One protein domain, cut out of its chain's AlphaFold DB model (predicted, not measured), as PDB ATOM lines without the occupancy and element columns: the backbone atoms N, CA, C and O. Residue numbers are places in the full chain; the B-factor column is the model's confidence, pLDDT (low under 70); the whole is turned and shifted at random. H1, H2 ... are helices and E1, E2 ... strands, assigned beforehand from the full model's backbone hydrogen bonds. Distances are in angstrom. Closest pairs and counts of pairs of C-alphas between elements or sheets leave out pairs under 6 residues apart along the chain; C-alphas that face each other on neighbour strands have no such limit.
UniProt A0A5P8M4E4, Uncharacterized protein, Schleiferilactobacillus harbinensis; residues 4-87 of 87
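What this domain is: This is residues 4 to 87 of the 87 residues of an uncharacterized protein of Schleiferilactobacillus harbinensis (UniProt A0A5P8M4E4). A small compact body, a three-stranded sheet with the helix H1 over one face and no named element over the other, has a long arm sticking out of it, residues 54 to 87, most of which is the single helix H2. The arm makes the length of the whole, while the long loop of residues 32 to 47 leads from H1 back to the sheet. The printed part has 84 residues, with two named helices and three named strands in the order E1, E2, H1, E3, H2; the sheet runs E2, E1, E3, antiparallel throughout, and the class is mixed, helices and strands. The whole is extended, with a radius of gyration of the C-alphas of 22.3 A and spans of 73 by 27 by 18 A.

Where its parts are: E1 is residues 4 to 7, 9.9 A from first to last C-alpha, and begins with C-alpha 4 at (120.968, 177.748, 177.909). E2 is residues 13 to 17, 11.2 A long. H1 is residues 20 to 31, 17.0 A long, from C-alpha 20 at (112.346, 175.692, 176.848). E3 is residues 48 to 52, 13.6 A long. H2 is residues 62 to 85, 35.3 A long, and ends with C-alpha 85 at (118.955, 213.024, 222.960).

How they stand to each other: E1 is the inner strand of the sheet, and E2 and E3 are its edge strands. E1 and E2 form a hairpin, antiparallel at 161 degrees, with N 14 and O 5 within hydrogen-bond range at 2.8 A. E1 and E3 are antiparallel at 145 degrees, with N 51 and O 4 at 2.8 A and N 6 and O 49 at 2.9 A, both within hydrogen-bond range. H1 is on the sheet at a height over the sheet of 8.9 A, and on the local plane it runs along the strands, at 27 degrees to E1. It lies over E1 and only just over E2, on which 3 of its C-alphas fall. The closest C-alphas of H1 and E2 are those of Ala 23 and Phe 17, 5.8 A apart; those of H1 and E3 are Ala 23 and Val 50, 6.5 A apart. E2, H1 and E3 form a split strand-helix-strand unit, two strands running the same way with E1 between them in the sheet, and its crossover is right-handed. H1 and the sheet make two layers, a helix on one face of a sheet. H2 is not on the sheet and is apart from H1. Every O i to N i+4 pair of H1 is within hydrogen-bond range, and 16 of 20 are in H2.

The domain as a whole: The C-alphas farthest apart, those of Lys 38 and Gly 87, are 73.4 A apart. Without residues 54 to 87, which stand free, the body spans 25 by 22 by 15 A. The printed part has no cut, and the link from H1 to E3 is long, with 16 residues. The mean pLDDT of the printed part is 71.1; residues 33 to 45, 56 to 67 and 80 to 87 are under 70.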
ATOM      1  N   GLU A   4     119.773 178.312 177.282       88.81
ATOM      2  CA  GLU A   4     120.968 177.748 177.909       88.81
ATOM      3  C   GLU A   4     120.632 177.240 179.311       88.81
ATOM      4  O   GLU A   4     119.919 177.900 180.063       88.81
ATOM      5  N   VAL A   5     121.167 176.075 179.674       85.31
ATOM      6  CA  VAL A   5     121.199 175.617 181.069       85.31
ATOM      7  C   VAL A   5     122.540 176.036 181.652       85.31
ATOM      8  O   VAL A   5     123.581 175.629 181.131       85.31
ATOM      9  N   ILE A   6     122.511 176.844 182.708       85.81
ATOM     10  CA  ILE A   6     123.707 177.395 183.351       85.81
ATOM     11  C   ILE A   6     123.775 177.039 184.835       85.81
ATOM     12  O   ILE A   6     122.738 176.880 185.485       85.81
ATOM     13  N   GLY A   7     124.994 176.942 185.360       81.19
ATOM     14  CA  GLY A   7     125.265 176.905 186.796       81.19
ATOM     15  C   GLY A   7     124.976 178.253 187.449       81.19
ATOM     16  O   GLY A   7     125.225 179.305 186.862       81.19
ATOM     17  N   CYS A   8     124.384 178.243 188.641       79.06
ATOM     18  CA  CYS A   8     124.055 179.468 189.373       79.06
ATOM     19  C   CYS A   8     125.251 180.098 190.112       79.06
ATOM     20  O   CYS A   8     125.152 181.249 190.534       79.06
ATOM     21  N   TRP A   9     126.333 179.359 190.343       76.94
ATOM     22  CA  TRP A   9     127.548 179.803 191.034       76.94
ATOM     23  C   TRP A   9     128.684 180.114 190.066       76.94
ATOM     24  O   TRP A   9     129.326 181.152 190.218       76.94
ATOM     25  N   ASP A  10     128.948 179.230 189.105       76.62
ATOM     26  CA  ASP A  10     130.081 179.362 188.183       76.62
ATOM     27  C   ASP A  10     129.693 179.916 186.801       76.62
ATOM     28  O   ASP A  10     130.564 180.190 185.973       76.62
ATOM     29  N   GLU A  11     128.390 180.103 186.560       75.44
ATOM     30  CA  GLU A  11     127.810 180.472 185.264       75.44
ATOM     31  C   GLU A  11     128.245 179.555 184.107       75.44
ATOM     32  O   GLU A  11     128.155 179.928 182.928       75.44
ATOM     33  N   GLN A  12     128.693 178.333 184.410       79.75
ATOM     34  CA  GLN A  12     129.111 177.376 183.402       79.75
ATOM     35  C   GLN A  12     127.899 176.941 182.579       79.75
ATOM     36  O   GLN A  12     126.859 176.548 183.104       79.75
ATOM     37  N   VAL A  13     128.045 176.972 181.254       82.88
ATOM     38  CA  VAL A  13     127.018 176.484 180.330       82.88
ATOM     39  C   VAL A  13     127.102 174.961 180.237       82.88
ATOM     40  O   VAL A  13     128.109 174.409 179.786       82.88
ATOM     41  N   PHE A  14     126.024 174.283 180.625       79.12
ATOM     42  CA  PHE A  14     125.904 172.823 180.577       79.12
ATOM     43  C   PHE A  14     125.260 172.316 179.285       79.12
ATOM     44  O   PHE A  14     125.544 171.201 178.845       79.12
ATOM     45  N   GLY A  15     124.422 173.135 178.647       84.31
ATOM     46  CA  GLY A  15     123.772 172.777 177.392       84.31
ATOM     47  C   GLY A  15     123.039 173.943 176.742       84.31
ATOM     48  O   GLY A  15     122.677 174.910 177.410       84.31
ATOM     49  N   ARG A  16     122.830 173.819 175.430       86.44
ATOM     50  CA  ARG A  16     122.051 174.732 174.586       86.44
ATOM     51  C   ARG A  16     120.914 173.959 173.940       86.44
ATOM     52  O   ARG A  16     121.144 172.863 173.433       86.44
ATOM     53  N   PHE A  17     119.725 174.537 173.960       87.69
ATOM     54  CA  PHE A  17     118.491 173.896 173.526       87.69
ATOM     55  C   PHE A  17     117.644 174.883 172.731       87.69
ATOM     56  O   PHE A  17     117.601 176.068 173.053       87.69
ATOM     57  N   ASP A  18     116.934 174.400 171.719       87.62
ATOM     58  CA  ASP A  18     116.039 175.245 170.918       87.62
ATOM     59  C   ASP A  18     114.663 175.407 171.587       87.62
ATOM     60  O   ASP A  18     113.925 176.352 171.309       87.62
ATOM     61  N   GLY A  19     114.322 174.516 172.527       86.62
ATOM     62  CA  GLY A  19     113.064 174.538 173.268       86.62
ATOM     63  C   GLY A  19     113.239 174.680 174.780       86.62
ATOM     64  O   GLY A  19     113.974 173.924 175.416       86.62
ATOM     65  N   TYR A  20     112.457 175.576 175.389       84.75
ATOM     66  CA  TYR A  20     112.346 175.692 176.848       84.75
ATOM     67  C   TYR A  20     111.969 174.363 177.537       84.75
ATOM     68  O   TYR A  20     112.602 174.018 178.540       84.75
ATOM     69  N   PRO A  21     111.010 173.559 177.019       88.56
ATOM     70  CA  PRO A  21     110.679 172.270 177.626       88.56
ATOM     71  C   PRO A  21     111.853 171.284 177.621       88.56
ATOM     72  O   PRO A  21     112.005 170.507 178.560       88.56
ATOM     73  N   GLU A  22     112.695 171.322 176.588       85.19
ATOM     74  CA  GLU A  22     113.854 170.436 176.454       85.19
ATOM     75  C   GLU A  22     114.953 170.804 177.454       85.19
ATOM     76  O   GLU A  22     115.484 169.922 178.131       85.19
ATOM     77  N   ALA A  23     115.213 172.103 177.636       85.62
ATOM     78  CA  ALA A  23     116.139 172.598 178.653       85.62
ATOM     79  C   ALA A  23     115.697 172.210 180.080       85.62
ATOM     80  O   ALA A  23     116.501 171.748 180.890       85.62
ATOM     81  N   HIS A  24     114.399 172.317 180.389       85.25
ATOM     82  CA  HIS A  24     113.856 171.883 181.685       85.25
ATOM     83  C   HIS A  24     113.909 170.369 181.890       85.25
ATOM     84  O   HIS A  24     114.161 169.886 183.003       85.25
ATOM     85  N   ARG A  25     113.675 169.611 180.818       85.81
ATOM     86  CA  ARG A  25     113.793 168.157 180.840       85.81
ATOM     87  C   ARG A  25     115.228 167.733 181.133       85.81
ATOM     88  O   ARG A  25     115.413 166.862 181.971       85.81
ATOM     89  N   TYR A  26     116.223 168.413 180.562       84.44
ATOM     90  CA  TYR A  26     117.637 168.172 180.859       84.44
ATOM     91  C   TYR A  26     117.967 168.337 182.351       84.44
ATOM     92  O   TYR A  26     118.604 167.461 182.936       84.44
ATOM     93  N   ILE A  27     117.488 169.407 183.000       82.75
ATOM     94  CA  ILE A  27     117.677 169.602 184.450       82.75
ATOM     95  C   ILE A  27     117.027 168.453 185.231       82.75
ATOM     96  O   ILE A  27     117.644 167.873 186.122       82.75
ATOM     97  N   THR A  28     115.798 168.085 184.867       81.81
ATOM     98  CA  THR A  28     115.037 167.024 185.545       81.81
ATOM     99  C   THR A  28     115.694 165.649 185.380       81.81
ATOM    100  O   THR A  28     115.822 164.890 186.342       81.81
ATOM    101  N   ASP A  29     116.157 165.327 184.177       81.31
ATOM    102  CA  ASP A  29     116.841 164.071 183.865       81.31
ATOM    103  C   ASP A  29     118.211 163.991 184.559       81.31
ATOM    104  O   ASP A  29     118.623 162.910 184.992       81.31
ATOM    105  N   THR A  30     118.881 165.134 184.730       75.38
ATOM    106  CA  THR A  30     120.135 165.250 185.488       75.38
ATOM    107  C   THR A  30     119.907 165.044 186.988       75.38
ATOM    108  O   THR A  30     120.634 164.272 187.610       75.38
ATOM    109  N   LEU A  31     118.862 165.652 187.563       72.06
ATOM    110  CA  LEU A  31     118.486 165.476 188.975       72.06
ATOM    111  C   LEU A  31     118.045 164.042 189.296       72.06
ATOM    112  O   LEU A  31     118.326 163.527 190.375       72.06
ATOM    113  N   THR A  32     117.350 163.390 188.363       72.50
ATOM    114  CA  THR A  32     116.843 162.020 188.539       72.50
ATOM    115  C   THR A  32     117.848 160.939 188.134       72.50
ATOM    116  O   THR A  32     117.559 159.754 188.291       72.50
ATOM    117  N   GLY A  33     119.018 161.321 187.604       65.94
ATOM    118  CA  GLY A  33     120.077 160.399 187.182       65.94
ATOM    119  C   GLY A  33     119.714 159.506 185.988       65.94
ATOM    120  O   GLY A  33     120.431 158.549 185.702       65.94
ATOM    121  N   ARG A  34     118.606 159.788 185.289       62.84
ATOM    122  CA  ARG A  34     118.066 158.925 184.221       62.84
ATOM    123  C   ARG A  34     118.838 159.010 182.906       62.84
ATOM    124  O   ARG A  34     118.794 158.060 182.132       62.84
ATOM    125  N   ALA A  35     119.534 160.116 182.648       54.53
ATOM    126  CA  ALA A  35     120.213 160.338 181.373       54.53
ATOM    127  C   ALA A  35     121.427 161.265 181.516       54.53
ATOM    128  O   ALA A  35     121.507 162.306 180.871       54.53
ATOM    129  N   VAL A  36     122.392 160.910 182.367       53.81
ATOM    130  CA  VAL A  36     123.634 161.686 182.442       53.81
ATOM    131  C   VAL A  36     124.624 161.157 181.394       53.81
ATOM    132  O   VAL A  36     125.034 159.994 181.480       53.81
ATOM    133  N   PRO A  37     125.049 161.949 180.390       51.59
ATOM    134  CA  PRO A  37     126.157 161.547 179.534       51.59
ATOM    135  C   PRO A  37     127.414 161.376 180.400       51.59
ATOM    136  O   PRO A  37     127.745 162.249 181.198       51.59
ATOM    137  N   LYS A  38     128.148 160.266 180.220       50.03
ATOM    138  CA  LYS A  38     129.340 159.847 181.005       50.03
ATOM    139  C   LYS A  38     130.473 160.890 181.143       50.03
ATOM    140  O   LYS A  38     131.462 160.620 181.814       50.03
ATOM    141  N   LYS A  39     130.369 162.055 180.494       49.75
ATOM    142  CA  LYS A  39     131.329 163.172 180.556       49.75
ATOM    143  C   LYS A  39     130.886 164.344 181.438       49.75
ATOM    144  O   LYS A  39     131.640 165.305 181.564       49.75
ATOM    145  N   ALA A  40     129.703 164.294 182.039       49.53
ATOM    146  CA  ALA A  40     129.277 165.314 182.979       49.53
ATOM    147  C   ALA A  40     130.061 165.186 184.292       49.53
ATOM    148  O   ALA A  40     129.741 164.362 185.148       49.53
ATOM    149  N   LYS A  41     131.119 165.984 184.435       50.59
ATOM    150  CA  LYS A  41     131.783 166.198 185.721       50.59
ATOM    151  C   LYS A  41     130.725 166.682 186.715       50.59
ATOM    152  O   LYS A  41     130.170 167.748 186.503       50.59
ATOM    153  N   ASN A  42     130.430 165.873 187.732       54.06
ATOM    154  CA  ASN A  42     129.704 166.226 188.957       54.06
ATOM    155  C   ASN A  42     128.626 167.322 188.809       54.06
ATOM    156  O   ASN A  42     128.668 168.332 189.496       54.06
ATOM    157  N   LEU A  43     127.626 167.095 187.951       55.38
ATOM    158  CA  LEU A  43     126.494 168.012 187.727       55.38
ATOM    159  C   LEU A  43     125.605 168.254 188.970       55.38
ATOM    160  O   LEU A  43     124.693 169.068 188.917       55.38
ATOM    161  N   LEU A  44     125.820 167.524 190.070       56.88
ATOM    162  CA  LEU A  44     124.970 167.566 191.267       56.88
ATOM    163  C   LEU A  44     125.511 168.463 192.391       56.88
ATOM    164  O   LEU A  44     124.860 168.562 193.428       56.88
ATOM    165  N   SER A  45     126.684 169.090 192.238       64.25
ATOM    166  CA  SER A  45     127.204 169.990 193.281       64.25
ATOM    167  C   SER A  45     126.574 171.379 193.250       64.25
ATOM    168  O   SER A  45     126.611 172.073 194.262       64.25
ATOM    169  N   GLU A  46     126.008 171.784 192.113       70.00
ATOM    170  CA  GLU A  46     125.601 173.162 191.873       70.00
ATOM    171  C   GLU A  46     124.153 173.255 191.367       70.00
ATOM    172  O   GLU A  46     123.762 172.498 190.474       70.00
ATOM    173  N   PRO A  47     123.330 174.170 191.917       76.69
ATOM    174  CA  PRO A  47     122.006 174.436 191.372       76.69
ATOM    175  C   PRO A  47     122.107 175.021 189.957       76.69
ATOM    176  O   PRO A  47     122.898 175.927 189.707       76.69
ATOM    177  N   MET A  48     121.268 174.527 189.044       84.31
ATOM    178  CA  MET A  48     121.212 174.965 187.645       84.31
ATOM    179  C   MET A  48     119.939 175.759 187.352       84.31
ATOM    180  O   MET A  48     118.892 175.519 187.960       84.31
ATOM    181  N   THR A  49     120.000 176.650 186.364       85.44
ATOM    182  CA  THR A  49     118.845 177.411 185.872       85.44
ATOM    183  C   THR A  49     118.801 177.459 184.342       85.44
ATOM    184  O   THR A  49     119.827 177.314 183.680       85.44
ATOM    185  N   VAL A  50     117.605 177.653 183.779       86.62
ATOM    186  CA  VAL A  50     117.398 177.863 182.339       86.62
ATOM    187  C   VAL A  50     117.338 179.358 182.065       86.62
ATOM    188  O   VAL A  50     116.546 180.075 182.679       86.62
ATOM    189  N   ILE A  51     118.132 179.821 181.110       86.81
ATOM    190  CA  ILE A  51     118.116 181.204 180.639       86.81
ATOM    191  C   ILE A  51     117.738 181.267 179.162       86.81
ATOM    192  O   ILE A  51     118.095 180.402 178.367       86.81
ATOM    193  N   ASP A  52     117.010 182.315 178.801       87.12
ATOM    194  CA  ASP A  52     116.749 182.683 177.413       87.12
ATOM    195  C   ASP A  52     117.951 183.478 176.886       87.12
ATOM    196  O   ASP A  52     118.282 184.531 177.433       87.12
ATOM    197  N   THR A  53     118.620 182.962 175.855       82.25
ATOM    198  CA  THR A  53     119.836 183.575 175.286       82.25
ATOM    199  C   THR A  53     119.562 184.889 174.562       82.25
ATOM    200  O   THR A  53     120.468 185.713 174.430       82.25
ATOM    201  N   GLU A  54     118.324 185.114 174.116       79.44
ATOM    202  CA  GLU A  54     117.922 186.348 173.436       79.44
ATOM    203  C   GLU A  54     117.549 187.448 174.442       79.44
ATOM    204  O   GLU A  54     117.465 188.625 174.079       79.44
ATOM    205  N   ARG A  55     117.358 187.100 175.723       72.38
ATOM    206  CA  ARG A  55     117.111 188.082 176.783       72.38
ATOM    207  C   ARG A  55     118.429 188.560 177.385       72.38
ATOM    208  O   ARG A  55     119.258 187.741 177.780       72.38
ATOM    209  N   PRO A  56     118.618 189.883 177.539       65.81
ATOM    210  CA  PRO A  56     119.785 190.399 178.232       65.81
ATOM    211  C   PRO A  56     119.811 189.830 179.652       65.81
ATOM    212  O   PRO A  56     118.846 189.983 180.407       65.81
ATOM    213  N   ARG A  57     120.925 189.179 180.014       66.94
ATOM    214  CA  ARG A  57     121.211 188.803 181.401       66.94
ATOM    215  C   ARG A  57     121.199 190.103 182.194       66.94
ATOM    216  O   ARG A  57     122.078 190.940 182.002       66.94
ATOM    217  N   MET A  58     120.153 190.339 182.989       58.38
ATOM    218  CA  MET A  58     120.093 191.568 183.770       58.38
ATOM    219  C   MET A  58     121.307 191.564 184.704       58.38
ATOM    220  O   MET A  58     121.404 190.646 185.522       58.38
ATOM    221  N   PRO A  59     122.217 192.557 184.637       55.91
ATOM    222  CA  PRO A  59     123.124 192.768 185.749       55.91
ATOM    223  C   PRO A  59     122.240 192.967 186.977       55.91
ATOM    224  O   PRO A  59     121.240 193.689 186.920       55.91
ATOM    225  N   TYR A  60     122.550 192.257 188.056       52.03
ATOM    226  CA  TYR A  60     121.771 192.279 189.283       52.03
ATOM    227  C   TYR A  60     121.782 193.689 189.905       52.03
ATOM    228  O   TYR A  60     122.565 193.996 190.792       52.03
ATOM    229  N   LEU A  61     120.908 194.577 189.421       53.19
ATOM    230  CA  LEU A  61     120.799 195.977 189.853       53.19
ATOM    231  C   LEU A  61     119.905 196.148 191.094       53.19
ATOM    232  O   LEU A  61     119.805 197.239 191.657       53.19
ATOM    233  N   GLY A  62     119.188 195.086 191.477       51.31
ATOM    234  CA  GLY A  62     118.135 195.126 192.490       51.31
ATOM    235  C   GLY A  62     118.647 195.242 193.924       51.31
ATOM    236  O   GLY A  62     117.970 195.863 194.745       51.31
ATOM    237  N   MET A  63     119.833 194.696 194.231       52.19
ATOM    238  CA  MET A  63     120.439 194.898 195.550       52.19
ATOM    239  C   MET A  63     120.953 196.318 195.704       52.19
ATOM    240  O   MET A  63     120.609 196.934 196.700       52.19
ATOM    241  N   ASP A  64     121.673 196.879 194.732       58.00
ATOM    242  CA  ASP A  64     122.308 198.192 194.906       58.00
ATOM    243  C   ASP A  64     121.308 199.320 195.159       58.00
ATOM    244  O   ASP A  64     121.528 200.148 196.040       58.00
ATOM    245  N   LYS A  65     120.174 199.348 194.446       61.81
ATOM    246  CA  LYS A  65     119.159 200.390 194.679       61.81
ATOM    247  C   LYS A  65     118.473 200.241 196.038       61.81
ATOM    248  O   LYS A  65     118.370 201.226 196.764       61.81
ATOM    249  N   ARG A  66     118.061 199.024 196.413       64.81
ATOM    250  CA  ARG A  66     117.414 198.779 197.716       64.81
ATOM    251  C   ARG A  66     118.386 198.947 198.884       64.81
ATOM    252  O   ARG A  66     118.017 199.544 199.888       64.81
ATOM    253  N   LEU A  67     119.626 198.470 198.766       67.12
ATOM    254  CA  LEU A  67     120.676 198.685 199.769       67.12
ATOM    255  C   LEU A  67     121.014 200.164 199.907       67.12
ATOM    256  O   LEU A  67     121.227 200.628 201.025       67.12
ATOM    257  N   LYS A  68     121.037 200.916 198.803       71.75
ATOM    258  CA  LYS A  68     121.227 202.366 198.846       71.75
ATOM    259  C   LYS A  68     120.091 203.057 199.602       71.75
ATOM    260  O   LYS A  68     120.388 203.817 200.516       71.75
ATOM    261  N   GLU A  69     118.830 202.736 199.306       77.25
ATOM    262  CA  GLU A  69     117.669 203.281 200.033       77.25
ATOM    263  C   GLU A  69     117.696 202.928 201.529       77.25
ATOM    264  O   GLU A  69     117.469 203.791 202.378       77.25
ATOM    265  N   ILE A  70     118.030 201.679 201.875       79.50
ATOM    266  CA  ILE A  70     118.152 201.232 203.273       79.50
ATOM    267  C   ILE A  70     119.281 201.988 203.988       79.50
ATOM    268  O   ILE A  70     119.088 202.483 205.098       79.50
ATOM    269  N   ASN A  71     120.444 202.132 203.348       73.94
ATOM    270  CA  ASN A  71     121.579 202.859 203.915       73.94
ATOM    271  C   ASN A  71     121.298 204.359 204.069       73.94
ATOM    272  O   ASN A  71     121.716 204.959 205.060       73.94
ATOM    273  N   GLU A  72     120.604 204.981 203.116       80.69
ATOM    274  CA  GLU A  72     120.191 206.387 203.202       80.69
ATOM    275  C   GLU A  72     119.192 206.601 204.342       80.69
ATOM    276  O   GLU A  72     119.364 207.525 205.142       80.69
ATOM    277  N   ARG A  73     118.221 205.693 204.496       80.44
ATOM    278  CA  ARG A  73     117.276 205.711 205.616       80.44
ATOM    279  C   ARG A  73     117.976 205.541 206.966       80.44
ATOM    280  O   ARG A  73     117.730 206.330 207.873       80.44
ATOM    281  N   HIS A  74     118.887 204.577 207.096       79.81
ATOM    282  CA  HIS A  74     119.645 204.363 208.336       79.81
ATOM    283  C   HIS A  74     120.522 205.571 208.701       79.81
ATOM    284  O   HIS A  74     120.606 205.940 209.871       79.81
ATOM    285  N   LYS A  75     121.156 206.223 207.714       77.50
ATOM    286  CA  LYS A  75     121.923 207.462 207.938       77.50
ATOM    287  C   LYS A  75     121.030 208.599 208.428       77.50
ATOM    288  O   LYS A  75     121.425 209.331 209.335       77.50
ATOM    289  N   TRP A  76     119.838 208.738 207.847       78.44
ATOM    290  CA  TRP A  76     118.865 209.740 208.274       78.44
ATOM    291  C   TRP A  76     118.390 209.483 209.709       78.44
ATOM    292  O   TRP A  76     118.446 210.398 210.531       78.44
ATOM    293  N   GLU A  77     118.012 208.245 210.038       80.25
ATOM    294  CA  GLU A  77     117.574 207.856 211.384       80.25
ATOM    295  C   GLU A  77     118.685 208.087 212.421       80.25
ATOM    296  O   GLU A  77     118.434 208.700 213.455       80.25
ATOM    297  N   ALA A  78     119.932 207.695 212.134       76.12
ATOM    298  CA  ALA A  78     121.066 207.933 213.030       76.12
ATOM    299  C   ALA A  78     121.311 209.431 213.292       76.12
ATOM    300  O   ALA A  78     121.532 209.827 214.436       76.12
ATOM    301  N   ALA A  79     121.228 210.272 212.256       73.56
ATOM    302  CA  ALA A  79     121.399 211.718 212.391       73.56
ATOM    303  C   ALA A  79     120.264 212.383 213.194       73.56
ATOM    304  O   ALA A  79     120.514 213.321 213.952       73.56
ATOM    305  N   HIS A  80     119.026 211.898 213.061       64.44
ATOM    306  CA  HIS A  80     117.864 212.466 213.756       64.44
ATOM    307  C   HIS A  80     117.727 211.955 215.194       64.44
ATOM    308  O   HIS A  80     117.281 212.705 216.058       64.44
ATOM    309  N   ARG A  81     118.205 210.741 215.491       58.97
ATOM    310  CA  ARG A  81     118.227 210.183 216.853       58.97
ATOM    311  C   ARG A  81     119.161 210.951 217.796       58.97
ATOM    312  O   ARG A  81     118.860 211.088 218.974       58.97
ATOM    313  N   VAL A  82     120.262 211.510 217.281       54.09
ATOM    314  CA  VAL A  82     121.161 212.400 218.050       54.09
ATOM    315  C   VAL A  82     120.465 213.714 218.428       54.09
ATOM    316  O   VAL A  82     120.769 214.302 219.462       54.09
ATOM    317  N   ARG A  83     119.491 214.157 217.624       52.47
ATOM    318  CA  ARG A  83     118.742 215.401 217.843       52.47
ATOM    319  C   ARG A  83     117.701 215.290 218.961       52.47
ATOM    320  O   ARG A  83     117.422 216.295 219.596       52.47
ATOM    321  N   GLU A  84     117.167 214.094 219.216       51.19
ATOM    322  CA  GLU A  84     116.225 213.839 220.321       51.19
ATOM    323  C   GLU A  84     116.916 213.647 221.681       51.19
ATOM    324  O   GLU A  84     116.294 213.872 222.711       51.19
ATOM    325  N   VAL A  85     118.198 213.254 221.709       51.56
ATOM    326  CA  VAL A  85     118.955 213.024 222.960       51.56
ATOM    327  C   VAL A  85     119.618 214.304 223.497       51.56
ATOM    328  O   VAL A  85     119.959 214.371 224.673       51.56
ATOM    329  N   LEU A  86     119.801 215.324 222.651       43.69
ATOM    330  CA  LEU A  86     120.358 216.636 223.023       43.69
ATOM    331  C   LEU A  86     119.288 217.732 223.188       43.69
ATOM    332  O   LEU A  86     119.637 218.912 223.229       43.69
ATOM    333  N   GLY A  87     118.009 217.342 223.238       43.41
ATOM    334  CA  GLY A  87     116.910 218.206 223.674       43.41
ATOM    335  C   GLY A  87     116.920 218.394 225.182       43.41
ATOM    336  O   GLY A  87     117.038 217.370 225.890       43.41
TER     337      GLY A  87